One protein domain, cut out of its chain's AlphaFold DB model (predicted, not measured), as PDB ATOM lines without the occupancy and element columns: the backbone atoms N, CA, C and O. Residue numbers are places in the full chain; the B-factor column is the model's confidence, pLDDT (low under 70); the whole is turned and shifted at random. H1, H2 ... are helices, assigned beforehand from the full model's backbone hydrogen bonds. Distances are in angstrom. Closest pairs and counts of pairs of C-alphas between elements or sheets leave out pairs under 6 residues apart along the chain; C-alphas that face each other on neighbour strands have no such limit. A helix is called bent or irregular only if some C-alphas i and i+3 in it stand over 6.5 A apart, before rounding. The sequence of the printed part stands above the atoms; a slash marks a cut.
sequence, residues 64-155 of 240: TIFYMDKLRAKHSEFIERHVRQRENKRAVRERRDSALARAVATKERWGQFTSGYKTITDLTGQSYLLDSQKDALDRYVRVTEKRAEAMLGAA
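Overview. This is residues 64 to 155 of the 240 residues of an uncharacterized protein of Devosia sp. Leaf64 (UniProt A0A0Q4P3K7). One long helix, H1, sticks out as a bare arm over residues 64 to 91; at its other end the short H2 folds back on it and H3 crosses it, with residues 149 to 155 of H3 sticking out beyond. The 92 printed residues, with three named helices in the order H1, H2, H3, are all helix in class. The whole is extended, with a radius of gyration of the C-alphas of 21.5 A and spans of 76 by 31 by 16 A.

Along the chain. H1, residues 64 to 113, measures 70.2 A from C-alpha 64 at (48.689, -46.287, -214.755) to C-alpha 113. It has a kink of 58 degrees near residue 107 and is irregular, C-alphas 109 and 112 being 9.5 A apart. H2 is residues 117 to 124. H3, residues 131 to 155, measures 36.0 A and ends at C-alpha 155 (98.869, -0.731, -252.162).

Arrangement. H1, with residues 96 to 113 alone, touches residues 134 to 145 of H3, closest at the C-alphas of Ala 103 and Val 141, 5.8 A, at a steep tilt of 45 degrees, the same way. H1 and H2 form a helical hairpin and touch, closest at the C-alphas of Ala 103 and Ile 120, 6.8 A; H1 does so with residues 100 to 111 alone. H2 and H3 are close but not clearly touching, their closest C-alphas, Ile 120 and Leu 137, 6.6 A apart. Every O i to N i+4 pair is within hydrogen-bond range in H2 and H3, and 40 of 46 in H1.

Size, cuts and confidence. The farthest C-alphas, Thr 64 and Ala 155, are 77.4 A apart. The body without the free stretches spans 28 by 19 by 16 A. The printed part has no cut and no long link. Residues 64 to 97 and 127 have pLDDT under 70.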
ATOM      1  N   THR A  64      47.401 -45.652-214.447       37.53
ATOM      2  CA  THR A  64      48.689 -46.287-214.755       37.53
ATOM      3  C   THR A  64      49.144 -46.009-216.194       37.53
ATOM      4  O   THR A  64      50.323 -45.737-216.419       37.53
ATOM      5  N   ILE A  65      48.216 -46.010-217.162       33.59
ATOM      6  CA  ILE A  65      48.518 -45.815-218.595       33.59
ATOM      7  C   ILE A  65      48.830 -44.342-218.907       33.59
ATOM      8  O   ILE A  65      49.861 -44.042-219.505       33.59
ATOM      9  N   PHE A  66      48.010 -43.403-218.419       32.44
ATOM     10  CA  PHE A  66      48.199 -41.964-218.678       32.44
ATOM     11  C   PHE A  66      49.533 -41.423-218.120       32.44
ATOM     12  O   PHE A  66      50.106 -40.459-218.633       32.44
ATOM     13  N   TYR A  67      50.043 -42.060-217.065       42.66
ATOM     14  CA  TYR A  67      51.304 -41.711-216.418       42.66
ATOM     15  C   TYR A  67      52.534 -42.156-217.229       42.66
ATOM     16  O   TYR A  67      53.514 -41.411-217.313       42.66
ATOM     17  N   MET A  68      52.475 -43.330-217.868       36.88
ATOM     18  CA  MET A  68      53.571 -43.875-218.679       36.88
ATOM     19  C   MET A  68      53.850 -43.027-219.926       36.88
ATOM     20  O   MET A  68      55.012 -42.736-220.215       36.88
ATOM     21  N   ASP A  69      52.810 -42.563-220.623       38.94
ATOM     22  CA  ASP A  69      52.980 -41.772-221.849       38.94
ATOM     23  C   ASP A  69      53.520 -40.363-221.560       38.94
ATOM     24  O   ASP A  69      54.450 -39.898-222.226       38.94
ATOM     25  N   LYS A  70      53.030 -39.709-220.496       43.72
ATOM     26  CA  LYS A  70      53.574 -38.416-220.041       43.72
ATOM     27  C   LYS A  70      55.021 -38.526-219.551       43.72
ATOM     28  O   LYS A  70      55.800 -37.593-219.759       43.72
ATOM     29  N   LEU A  71      55.396 -39.633-218.906       44.00
ATOM     30  CA  LEU A  71      56.781 -39.874-218.493       44.00
ATOM     31  C   LEU A  71      57.702 -40.117-219.686       44.00
ATOM     32  O   LEU A  71      58.796 -39.558-219.708       44.00
ATOM     33  N   ARG A  72      57.264 -40.889-220.687       47.69
ATOM     34  CA  ARG A  72      58.036 -41.096-221.921       47.69
ATOM     35  C   ARG A  72      58.279 -39.778-222.649       47.69
ATOM     36  O   ARG A  72      59.423 -39.497-222.983       47.69
ATOM     37  N   ALA A  73      57.253 -38.938-222.797       53.00
ATOM     38  CA  ALA A  73      57.392 -37.622-223.424       53.00
ATOM     39  C   ALA A  73      58.386 -36.715-222.671       53.00
ATOM     40  O   ALA A  73      59.320 -36.187-223.268       53.00
ATOM     41  N   LYS A  74      58.261 -36.606-221.339       50.06
ATOM     42  CA  LYS A  74      59.185 -35.796-220.522       50.06
ATOM     43  C   LYS A  74      60.609 -36.348-220.494       50.06
ATOM     44  O   LYS A  74      61.561 -35.574-220.419       50.06
ATOM     45  N   HIS A  75      60.772 -37.669-220.535       42.88
ATOM     46  CA  HIS A  75      62.086 -38.303-220.595       42.88
ATOM     47  C   HIS A  75      62.756 -38.054-221.952       42.88
ATOM     48  O   HIS A  75      63.929 -37.692-221.980       42.88
ATOM     49  N   SER A  76      62.006 -38.145-223.054       47.12
ATOM     50  CA  SER A  76      62.493 -37.783-224.390       47.12
ATOM     51  C   SER A  76      62.901 -36.310-224.468       47.12
ATOM     52  O   SER A  76      64.027 -36.022-224.863       47.12
ATOM     53  N   GLU A  77      62.075 -35.381-223.976       59.56
ATOM     54  CA  GLU A  77      62.424 -33.950-223.912       59.56
ATOM     55  C   GLU A  77      63.671 -33.684-223.049       59.56
ATOM     56  O   GLU A  77      64.508 -32.833-223.369       59.56
ATOM     57  N   PHE A  78      63.820 -34.408-221.936       55.09
ATOM     58  CA  PHE A  78      64.985 -34.297-221.059       55.09
ATOM     59  C   PHE A  78      66.266 -34.807-221.731       55.09
ATOM     60  O   PHE A  78      67.313 -34.160-221.610       55.09
ATOM     61  N   ILE A  79      66.182 -35.932-222.448       55.53
ATOM     62  CA  ILE A  79      67.281 -36.498-223.237       55.53
ATOM     63  C   ILE A  79      67.656 -35.538-224.364       55.53
ATOM     64  O   ILE A  79      68.827 -35.188-224.477       55.53
ATOM     65  N   GLU A  80      66.690 -35.040-225.137       63.78
ATOM     66  CA  GLU A  80      66.927 -34.070-226.212       63.78
ATOM     67  C   GLU A  80      67.591 -32.795-225.688       63.78
ATOM     68  O   GLU A  80      68.570 -32.314-226.260       63.78
ATOM     69  N   ARG A  81      67.135 -32.270-224.545       64.25
ATOM     70  CA  ARG A  81      67.766 -31.112-223.897       64.25
ATOM     71  C   ARG A  81      69.207 -31.410-223.471       64.25
ATOM     72  O   ARG A  81      70.072 -30.551-223.642       64.25
ATOM     73  N   HIS A  82      69.485 -32.600-222.940       62.22
ATOM     74  CA  HIS A  82      70.838 -33.016-222.549       62.22
ATOM     75  C   HIS A  82      71.763 -33.234-223.749       62.22
ATOM     76  O   HIS A  82      72.922 -32.814-223.705       62.22
ATOM     77  N   VAL A  83      71.260 -33.850-224.819       66.25
ATOM     78  CA  VAL A  83      71.982 -34.037-226.084       66.25
ATOM     79  C   VAL A  83      72.300 -32.675-226.690       66.25
ATOM     80  O   VAL A  83      73.472 -32.379-226.902       66.25
ATOM     81  N   ARG A  84      71.316 -31.775-226.800       69.50
ATOM     82  CA  ARG A  84      71.508 -30.410-227.311       69.50
ATOM     83  C   ARG A  84      72.489 -29.594-226.468       69.50
ATOM     84  O   ARG A  84      73.297 -28.844-227.006       69.50
ATOM     85  N   GLN A  85      72.472 -29.746-225.140       61.34
ATOM     86  CA  GLN A  85      73.476 -29.121-224.270       61.34
ATOM     87  C   GLN A  85      74.880 -29.697-224.483       61.34
ATOM     88  O   GLN A  85      75.854 -28.944-224.439       61.34
ATOM     89  N   ARG A  86      75.013 -31.010-224.702       60.91
ATOM     90  CA  ARG A  86      76.304 -31.648-225.001       60.91
ATOM     91  C   ARG A  86      76.825 -31.260-226.380       60.91
ATOM     92  O   ARG A  86      78.003 -30.938-226.487       60.91
ATOM     93  N   GLU A  87      75.969 -31.225-227.392       66.44
ATOM     94  CA  GLU A  87      76.297 -30.772-228.745       66.44
ATOM     95  C   GLU A  87      76.695 -29.298-228.755       66.44
ATOM     96  O   GLU A  87      77.747 -28.965-229.288       66.44
ATOM     97  N   ASN A  88      75.959 -28.426-228.058       57.81
ATOM     98  CA  ASN A  88      76.351 -27.024-227.894       57.81
ATOM     99  C   ASN A  88      77.700 -26.889-227.172       57.81
ATOM    100  O   ASN A  88      78.556 -26.124-227.608       57.81
ATOM    101  N   LYS A  89      77.941 -27.656-226.097       58.41
ATOM    102  CA  LYS A  89      79.243 -27.668-225.402       58.41
ATOM    103  C   LYS A  89      80.375 -28.185-226.295       58.41
ATOM    104  O   LYS A  89      81.495 -27.683-226.196       58.41
ATOM    105  N   ARG A  90      80.103 -29.163-227.162       56.75
ATOM    106  CA  ARG A  90      81.062 -29.696-228.136       56.75
ATOM    107  C   ARG A  90      81.349 -28.688-229.249       56.75
ATOM    108  O   ARG A  90      82.514 -28.412-229.487       56.75
ATOM    109  N   ALA A  91      80.330 -28.056-229.824       56.94
ATOM    110  CA  ALA A  91      80.476 -27.006-230.832       56.94
ATOM    111  C   ALA A  91      81.231 -25.778-230.287       56.94
ATOM    112  O   ALA A  91      82.056 -25.188-230.980       56.94
ATOM    113  N   VAL A  92      81.013 -25.410-229.018       50.91
ATOM    114  CA  VAL A  92      81.795 -24.368-228.327       50.91
ATOM    115  C   VAL A  92      83.247 -24.814-228.097       50.91
ATOM    116  O   VAL A  92      84.155 -23.992-228.214       50.91
ATOM    117  N   ARG A  93      83.504 -26.105-227.830       50.62
ATOM    118  CA  ARG A  93      84.864 -26.676-227.771       50.62
ATOM    119  C   ARG A  93      85.550 -26.759-229.139       50.62
ATOM    120  O   ARG A  93      86.725 -26.464-229.207       50.62
ATOM    121  N   GLU A  94      84.859 -27.079-230.223       52.84
ATOM    122  CA  GLU A  94      85.456 -27.061-231.571       52.84
ATOM    123  C   GLU A  94      85.757 -25.619-232.028       52.84
ATOM    124  O   GLU A  94      86.789 -25.347-232.639       52.84
ATOM    125  N   ARG A  95      84.932 -24.640-231.625       52.28
ATOM    126  CA  ARG A  95      85.247 -23.205-231.785       52.28
ATOM    127  C   ARG A  95      86.431 -22.741-230.919       52.28
ATOM    128  O   ARG A  95      87.109 -21.788-231.301       52.28
ATOM    129  N   ARG A  96      86.685 -23.409-229.783       51.38
ATOM    130  CA  ARG A  96      87.774 -23.137-228.820       51.38
ATOM    131  C   ARG A  96      89.158 -23.271-229.453       51.38
ATOM    132  O   ARG A  96      90.008 -22.434-229.172       51.38
ATOM    133  N   ASP A  97      89.337 -24.257-230.326       60.50
ATOM    134  CA  ASP A  97      90.594 -24.475-231.049       60.50
ATOM    135  C   ASP A  97      90.678 -23.572-232.288       60.50
ATOM    136  O   ASP A  97      91.752 -23.100-232.646       60.50
ATOM    137  N   SER A  98      89.535 -23.224-232.889       72.50
ATOM    138  CA  SER A  98      89.486 -22.366-234.076       72.50
ATOM    139  C   SER A  98      89.892 -20.911-233.805       72.50
ATOM    140  O   SER A  98      90.655 -20.352-234.587       72.50
ATOM    141  N   ALA A  99      89.428 -20.280-232.721       76.62
ATOM    142  CA  ALA A  99      89.768 -18.877-232.433       76.62
ATOM    143  C   ALA A  99      91.256 -18.695-232.092       76.62
ATOM    144  O   ALA A  99      91.900 -17.771-232.588       76.62
ATOM    145  N   LEU A 100      91.809 -19.612-231.292       81.19
ATOM    146  CA  LEU A 100      93.228 -19.617-230.952       81.19
ATOM    147  C   LEU A 100      94.089 -19.923-232.181       81.19
ATOM    148  O   LEU A 100      95.012 -19.169-232.462       81.19
ATOM    149  N   ALA A 101      93.752 -20.962-232.952       82.75
ATOM    150  CA  ALA A 101      94.479 -21.295-234.176       82.75
ATOM    151  C   ALA A 101      94.443 -20.147-235.194       82.75
ATOM    152  O   ALA A 101      95.468 -19.827-235.788       82.75
ATOM    153  N   ARG A 102      93.298 -19.468-235.353       87.19
ATOM    154  CA  ARG A 102      93.201 -18.265-236.193       87.19
ATOM    155  C   ARG A 102      94.076 -17.133-235.671       87.19
ATOM    156  O   ARG A 102      94.767 -16.510-236.461       87.19
ATOM    157  N   ALA A 103      94.073 -16.872-234.365       89.25
ATOM    158  CA  ALA A 103      94.912 -15.829-233.781       89.25
ATOM    159  C   ALA A 103      96.410 -16.123-233.940       89.25
ATOM    160  O   ALA A 103      97.171 -15.208-234.248       89.25
ATOM    161  N   VAL A 104      96.822 -17.388-233.789       85.38
ATOM    162  CA  VAL A 104      98.195 -17.839-234.059       85.38
ATOM    163  C   VAL A 104      98.536 -17.648-235.533       85.38
ATOM    164  O   VAL A 104      99.513 -16.974-235.828       85.38
ATOM    165  N   ALA A 105      97.697 -18.128-236.453       86.25
ATOM    166  CA  ALA A 105      97.932 -17.983-237.888       86.25
ATOM    167  C   ALA A 105      97.999 -16.508-238.327       86.25
ATOM    168  O   ALA A 105      98.880 -16.125-239.094       86.25
ATOM    169  N   THR A 106      97.109 -15.648-237.817       88.94
ATOM    170  CA  THR A 106      97.157 -14.200-238.072       88.94
ATOM    171  C   THR A 106      98.443 -13.591-237.509       88.94
ATOM    172  O   THR A 106      99.065 -12.779-238.191       88.94
ATOM    173  N   LYS A 107      98.880 -14.000-236.308       88.19
ATOM    174  CA  LYS A 107     100.145 -13.551-235.711       88.19
ATOM    175  C   LYS A 107     101.355 -13.992-236.529       88.19
ATOM    176  O   LYS A 107     102.257 -13.191-236.726       88.19
ATOM    177  N   GLU A 108     101.400 -15.234-236.988       84.62
ATOM    178  CA  GLU A 108     102.493 -15.736-237.827       84.62
ATOM    179  C   GLU A 108     102.544 -15.003-239.166       84.62
ATOM    180  O   GLU A 108     103.617 -14.622-239.622       84.62
ATOM    181  N   ARG A 109     101.376 -14.737-239.763       84.88
ATOM    182  CA  ARG A 109     101.273 -14.059-241.055       84.88
ATOM    183  C   ARG A 109     101.656 -12.582-240.997       84.88
ATOM    184  O   ARG A 109     102.326 -12.099-241.901       84.88
ATOM    185  N   TRP A 110     101.194 -11.862-239.976       82.56
ATOM    186  CA  TRP A 110     101.326 -10.401-239.892       82.56
ATOM    187  C   TRP A 110     102.318  -9.931-238.823       82.56
ATOM    188  O   TRP A 110     102.545  -8.732-238.672       82.56
ATOM    189  N   GLY A 111     102.906 -10.846-238.054       82.62
ATOM    190  CA  GLY A 111     103.894 -10.547-237.022       82.62
ATOM    191  C   GLY A 111     103.406  -9.507-236.011       82.62
ATOM    192  O   GLY A 111     102.243  -9.503-235.585       82.62
ATOM    193  N   GLN A 112     104.308  -8.587-235.664       76.75
ATOM    194  CA  GLN A 112     104.071  -7.477-234.733       76.75
ATOM    195  C   GLN A 112     102.935  -6.526-235.147       76.75
ATOM    196  O   GLN A 112     102.415  -5.788-234.311       76.75
ATOM    197  N   PHE A 113     102.504  -6.568-236.410       78.31
ATOM    198  CA  PHE A 113     101.442  -5.713-236.953       78.31
ATOM    199  C   PHE A 113     100.039  -6.252-236.685       78.31
ATOM    200  O   PHE A 113      99.031  -5.587-236.949       78.31
ATOM    201  N   THR A 114      99.962  -7.440-236.092       84.62
ATOM    202  CA  THR A 114      98.713  -7.989-235.586       84.62
ATOM    203  C   THR A 114      98.149  -7.087-234.489       84.62
ATOM    204  O   THR A 114      98.821  -6.732-233.520       84.62
ATOM    205  N   SER A 115      96.875  -6.720-234.608       86.00
ATOM    206  CA  SER A 115      96.200  -5.919-233.587       86.00
ATOM    207  C   SER A 115      96.197  -6.666-232.258       86.00
ATOM    208  O   SER A 115      95.806  -7.826-232.201       86.00
ATOM    209  N   GLY A 116      96.625  -6.007-231.182       84.81
ATOM    210  CA  GLY A 116      96.752  -6.671-229.885       84.81
ATOM    211  C   GLY A 116      97.860  -7.727-229.848       84.81
ATOM    212  O   GLY A 116      97.740  -8.666-229.071       84.81
ATOM    213  N   TYR A 117      98.926  -7.585-230.650       84.62
ATOM    214  CA  TYR A 117     100.058  -8.520-230.733       84.62
ATOM    215  C   TYR A 117     100.549  -9.039-229.373       84.62
ATOM    216  O   TYR A 117     100.709 -10.249-229.191       84.62
ATOM    217  N   LYS A 118     100.745  -8.138-228.401       86.94
ATOM    218  CA  LYS A 118     101.159  -8.502-227.039       86.94
ATOM    219  C   LYS A 118     100.110  -9.381-226.356       86.94
ATOM    220  O   LYS A 118     100.427 -10.477-225.923       86.94
ATOM    221  N   THR A 119      98.850  -8.951-226.371       87.50
ATOM    222  CA  THR A 119      97.725  -9.711-225.814       87.50
ATOM    223  C   THR A 119      97.574 -11.081-226.469       87.50
ATOM    224  O   THR A 119      97.396 -12.069-225.768       87.50
ATOM    225  N   ILE A 120      97.664 -11.180-227.799       88.06
ATOM    226  CA  ILE A 120      97.621 -12.472-228.496       88.06
ATOM    227  C   ILE A 120      98.789 -13.340-228.037       88.06
ATOM    228  O   ILE A 120      98.567 -14.490-227.686       88.06
ATOM    229  N   THR A 121     100.006 -12.796-227.974       86.31
ATOM    230  CA  THR A 121     101.185 -13.532-227.500       86.31
ATOM    231  C   THR A 121     100.979 -14.068-226.083       86.31
ATOM    232  O   THR A 121     101.121 -15.272-225.867       86.31
ATOM    233  N   ASP A 122     100.537 -13.216-225.159       87.06
ATOM    234  CA  ASP A 122     100.279 -13.582-223.766       87.06
ATOM    235  C   ASP A 122      99.185 -14.655-223.650       87.06
ATOM    236  O   ASP A 122      99.320 -15.600-222.875       87.06
ATOM    237  N   LEU A 123      98.105 -14.544-224.431       86.69
ATOM    238  CA  LEU A 123      96.999 -15.508-224.421       86.69
ATOM    239  C   LEU A 123      97.370 -16.829-225.110       86.69
ATOM    240  O   LEU A 123      96.928 -17.886-224.668       86.69
ATOM    241  N   THR A 124      98.203 -16.804-226.155       81.81
ATOM    242  CA  THR A 124      98.666 -18.025-226.843       81.81
ATOM    243  C   THR A 124      99.589 -18.888-225.986       81.81
ATOM    244  O   THR A 124      99.649 -20.094-226.198       81.81
ATOM    245  N   GLY A 125     100.260 -18.303-224.989       77.06
ATOM    246  CA  GLY A 125     101.080 -19.039-224.025       77.06
ATOM    247  C   GLY A 125     100.293 -19.699-222.884       77.06
ATOM    248  O   GLY A 125     100.883 -20.408-222.071       77.06
ATOM    249  N   GLN A 126      98.978 -19.471-222.781       77.88
ATOM    250  CA  GLN A 126      98.166 -19.984-221.676       77.88
ATOM    251  C   GLN A 126      97.622 -21.384-221.967       77.88
ATOM    252  O   GLN A 126      97.057 -21.648-223.025       77.88
ATOM    253  N   SER A 127      97.688 -22.273-220.972       69.38
ATOM    254  CA  SER A 127      97.102 -23.621-221.058       69.38
ATOM    255  C   SER A 127      95.567 -23.606-221.099       69.38
ATOM    256  O   SER A 127      94.935 -24.588-221.491       69.38
ATOM    257  N   TYR A 128      94.944 -22.508-220.660       72.88
ATOM    258  CA  TYR A 128      93.496 -22.351-220.619       72.88
ATOM    259  C   TYR A 128      93.082 -20.899-220.869       72.88
ATOM    260  O   TYR A 128      93.674 -19.985-220.309       72.88
ATOM    261  N   LEU A 129      92.012 -20.715-221.650       78.69
ATOM    262  CA  LEU A 129      91.413 -19.415-221.956       78.69
ATOM    263  C   LEU A 129      89.939 -19.363-221.542       78.69
ATOM    264  O   LEU A 129      89.157 -20.273-221.855       78.69
ATOM    265  N   LEU A 130      89.559 -18.260-220.897       84.06
ATOM    266  CA  LEU A 130      88.179 -17.859-220.627       84.06
ATOM    267  C   LEU A 130      87.456 -17.494-221.931       84.06
ATOM    268  O   LEU A 130      88.080 -17.084-222.909       84.06
ATOM    269  N   ASP A 131      86.127 -17.599-221.952       81.44
ATOM    270  CA  ASP A 131      85.343 -17.294-223.159       81.44
ATOM    271  C   ASP A 131      85.468 -15.822-223.581       81.44
ATOM    272  O   ASP A 131      85.659 -15.536-224.760       81.44
ATOM    273  N   SER A 132      85.527 -14.893-222.624       84.12
ATOM    274  CA  SER A 132      85.784 -13.473-222.897       84.12
ATOM    275  C   SER A 132      87.148 -13.215-223.554       84.12
ATOM    276  O   SER A 132      87.275 -12.316-224.386       84.12
ATOM    277  N   GLN A 133      88.172 -14.007-223.219       88.06
ATOM    278  CA  GLN A 133      89.495 -13.911-223.843       88.06
ATOM    279  C   GLN A 133      89.465 -14.440-225.281       88.06
ATOM    280  O   GLN A 133      90.115 -13.872-226.154       88.06
ATOM    281  N   LYS A 134      88.672 -15.480-225.558       84.25
ATOM    282  CA  LYS A 134      88.480 -15.994-226.925       84.25
ATOM    283  C   LYS A 134      87.750 -14.983-227.802       84.25
ATOM    284  O   LYS A 134      88.174 -14.749-228.930       84.25
ATOM    285  N   ASP A 135      86.716 -14.336-227.271       87.38
ATOM    286  CA  ASP A 135      86.012 -13.259-227.975       87.38
ATOM    287  C   ASP A 135      86.948 -12.078-228.281       87.38
ATOM    288  O   ASP A 135      86.852 -11.451-229.341       87.38
ATOM    289  N   ALA A 136      87.889 -11.786-227.377       89.44
ATOM    290  CA  ALA A 136      88.929 -10.794-227.618       89.44
ATOM    291  C   ALA A 136      89.883 -11.223-228.748       89.44
ATOM    292  O   ALA A 136      90.139 -10.419-229.644       89.44
ATOM    293  N   LEU A 137      90.352 -12.479-228.761       90.12
ATOM    294  CA  LEU A 137      91.187 -13.019-229.845       90.12
ATOM    295  C   LEU A 137      90.492 -12.905-231.208       90.12
ATOM    296  O   LEU A 137      91.067 -12.363-232.149       90.12
ATOM    297  N   ASP A 138      89.230 -13.326-231.297       89.88
ATOM    298  CA  ASP A 138      88.447 -13.239-232.533       89.88
ATOM    299  C   ASP A 138      88.277 -11.784-233.002       89.88
ATOM    300  O   ASP A 138      88.339 -11.495-234.200       89.88
ATOM    301  N   ARG A 139      88.095 -10.841-232.068       91.38
ATOM    302  CA  ARG A 139      88.042  -9.407-232.384       91.38
ATOM    303  C   ARG A 139      89.366  -8.917-232.964       91.38
ATOM    304  O   ARG A 139      89.351  -8.214-233.972       91.38
ATOM    305  N   TYR A 140      90.491  -9.281-232.354       92.44
ATOM    306  CA  TYR A 140      91.811  -8.872-232.830       92.44
ATOM    307  C   TYR A 140      92.135  -9.429-234.216       92.44
ATOM    308  O   TYR A 140      92.621  -8.679-235.067       92.44
ATOM    309  N   VAL A 141      91.794 -10.694-234.471       91.75
ATOM    310  CA  VAL A 141      91.911 -11.310-235.799       91.75
ATOM    311  C   VAL A 141      91.115 -10.505-236.823       91.75
ATOM    312  O   VAL A 141      91.685 -10.009-237.788       91.75
ATOM    313  N   ARG A 142      89.818 -10.270-236.581       92.62
ATOM    314  CA  ARG A 142      88.962  -9.523-237.523       92.62
ATOM    315  C   ARG A 142      89.471  -8.113-237.804       92.62
ATOM    316  O   ARG A 142      89.415  -7.660-238.943       92.62
ATOM    317  N   VAL A 143      89.938  -7.403-236.775       93.00
ATOM    318  CA  VAL A 143      90.483  -6.048-236.943       93.00
ATOM    319  C   VAL A 143      91.768  -6.079-237.768       93.00
ATOM    320  O   VAL A 143      91.939  -5.223-238.635       93.00
ATOM    321  N   THR A 144      92.642  -7.056-237.527       91.19
ATOM    322  CA  THR A 144      93.893  -7.221-238.281       91.19
ATOM    323  C   THR A 144      93.608  -7.527-239.743       91.19
ATOM    324  O   THR A 144      94.075  -6.789-240.600       91.19
ATOM    325  N   GLU A 145      92.776  -8.531-240.027       91.25
ATOM    326  CA  GLU A 145      92.438  -8.921-241.401       91.25
ATOM    327  C   GLU A 145      91.760  -7.775-242.163       91.25
ATOM    328  O   GLU A 145      92.140  -7.471-243.289       91.25
ATOM    329  N   LYS A 146      90.835  -7.043-241.525       92.94
ATOM    330  CA  LYS A 146      90.199  -5.870-242.147       92.94
ATOM    331  C   LYS A 146      91.206  -4.760-242.468       92.94
ATOM    332  O   LYS A 146      91.088  -4.092-243.494       92.94
ATOM    333  N   ARG A 147      92.177  -4.515-241.581       89.31
ATOM    334  CA  ARG A 147      93.240  -3.526-241.823       89.31
ATOM    335  C   ARG A 147      94.176  -3.987-242.932       89.31
ATOM    336  O   ARG A 147      94.483  -3.185-243.807       89.31
ATOM    337  N   ALA A 148      94.573  -5.254-242.916       88.62
ATOM    338  CA  ALA A 148      95.414  -5.849-243.940       88.62
ATOM    339  C   ALA A 148      94.750  -5.772-245.319       88.62
ATOM    340  O   ALA A 148      95.376  -5.325-246.274       88.62
ATOM    341  N   GLU A 149      93.462  -6.106-245.419       90.62
ATOM    342  CA  GLU A 149      92.687  -5.983-246.655       90.62
ATOM    343  C   GLU A 149      92.663  -4.537-247.171       90.62
ATOM    344  O   GLU A 149      92.924  -4.292-248.350       90.62
ATOM    345  N   ALA A 150      92.420  -3.565-246.287       89.44
ATOM    346  CA  ALA A 150      92.444  -2.151-246.654       89.44
ATOM    347  C   ALA A 150      93.836  -1.694-247.132       89.44
ATOM    348  O   ALA A 150      93.929  -0.952-248.111       89.44
ATOM    349  N   MET A 151      94.910  -2.148-246.477       86.81
ATOM    350  CA  MET A 151      96.287  -1.825-246.867       86.81
ATOM    351  C   MET A 151      96.666  -2.467-248.203       86.81
ATOM    352  O   MET A 151      97.173  -1.772-249.078       86.81
ATOM    353  N   LEU A 152      96.346  -3.746-248.411       87.94
ATOM    354  CA  LEU A 152      96.552  -4.445-249.684       87.94
ATOM    355  C   LEU A 152      95.758  -3.789-250.821       87.94
ATOM    356  O   LEU A 152      96.260  -3.634-251.934       87.94
ATOM    357  N   GLY A 153      94.521  -3.370-250.545       88.81
ATOM    358  CA  GLY A 153      93.694  -2.621-251.488       88.81
ATOM    359  C   GLY A 153      94.311  -1.271-251.859       88.81
ATOM    360  O   GLY A 153      94.398  -0.941-253.041       88.81
ATOM    361  N   ALA A 154      94.794  -0.519-250.868       88.00
ATOM    362  CA  ALA A 154      95.469   0.757-251.090       88.00
ATOM    363  C   ALA A 154      96.805   0.589-251.831       88.00
ATOM    364  O   ALA A 154      97.102   1.364-252.734       88.00
ATOM    365  N   ALA A 155      97.587  -0.447-251.518       89.06
ATOM    366  CA  ALA A 155      98.869  -0.731-252.162       89.06
ATOM    367  C   ALA A 155      98.735  -0.894-253.683       89.06
ATOM    368  O   ALA A 155      99.578  -0.420-254.443       89.06
TER     369      ALA A 155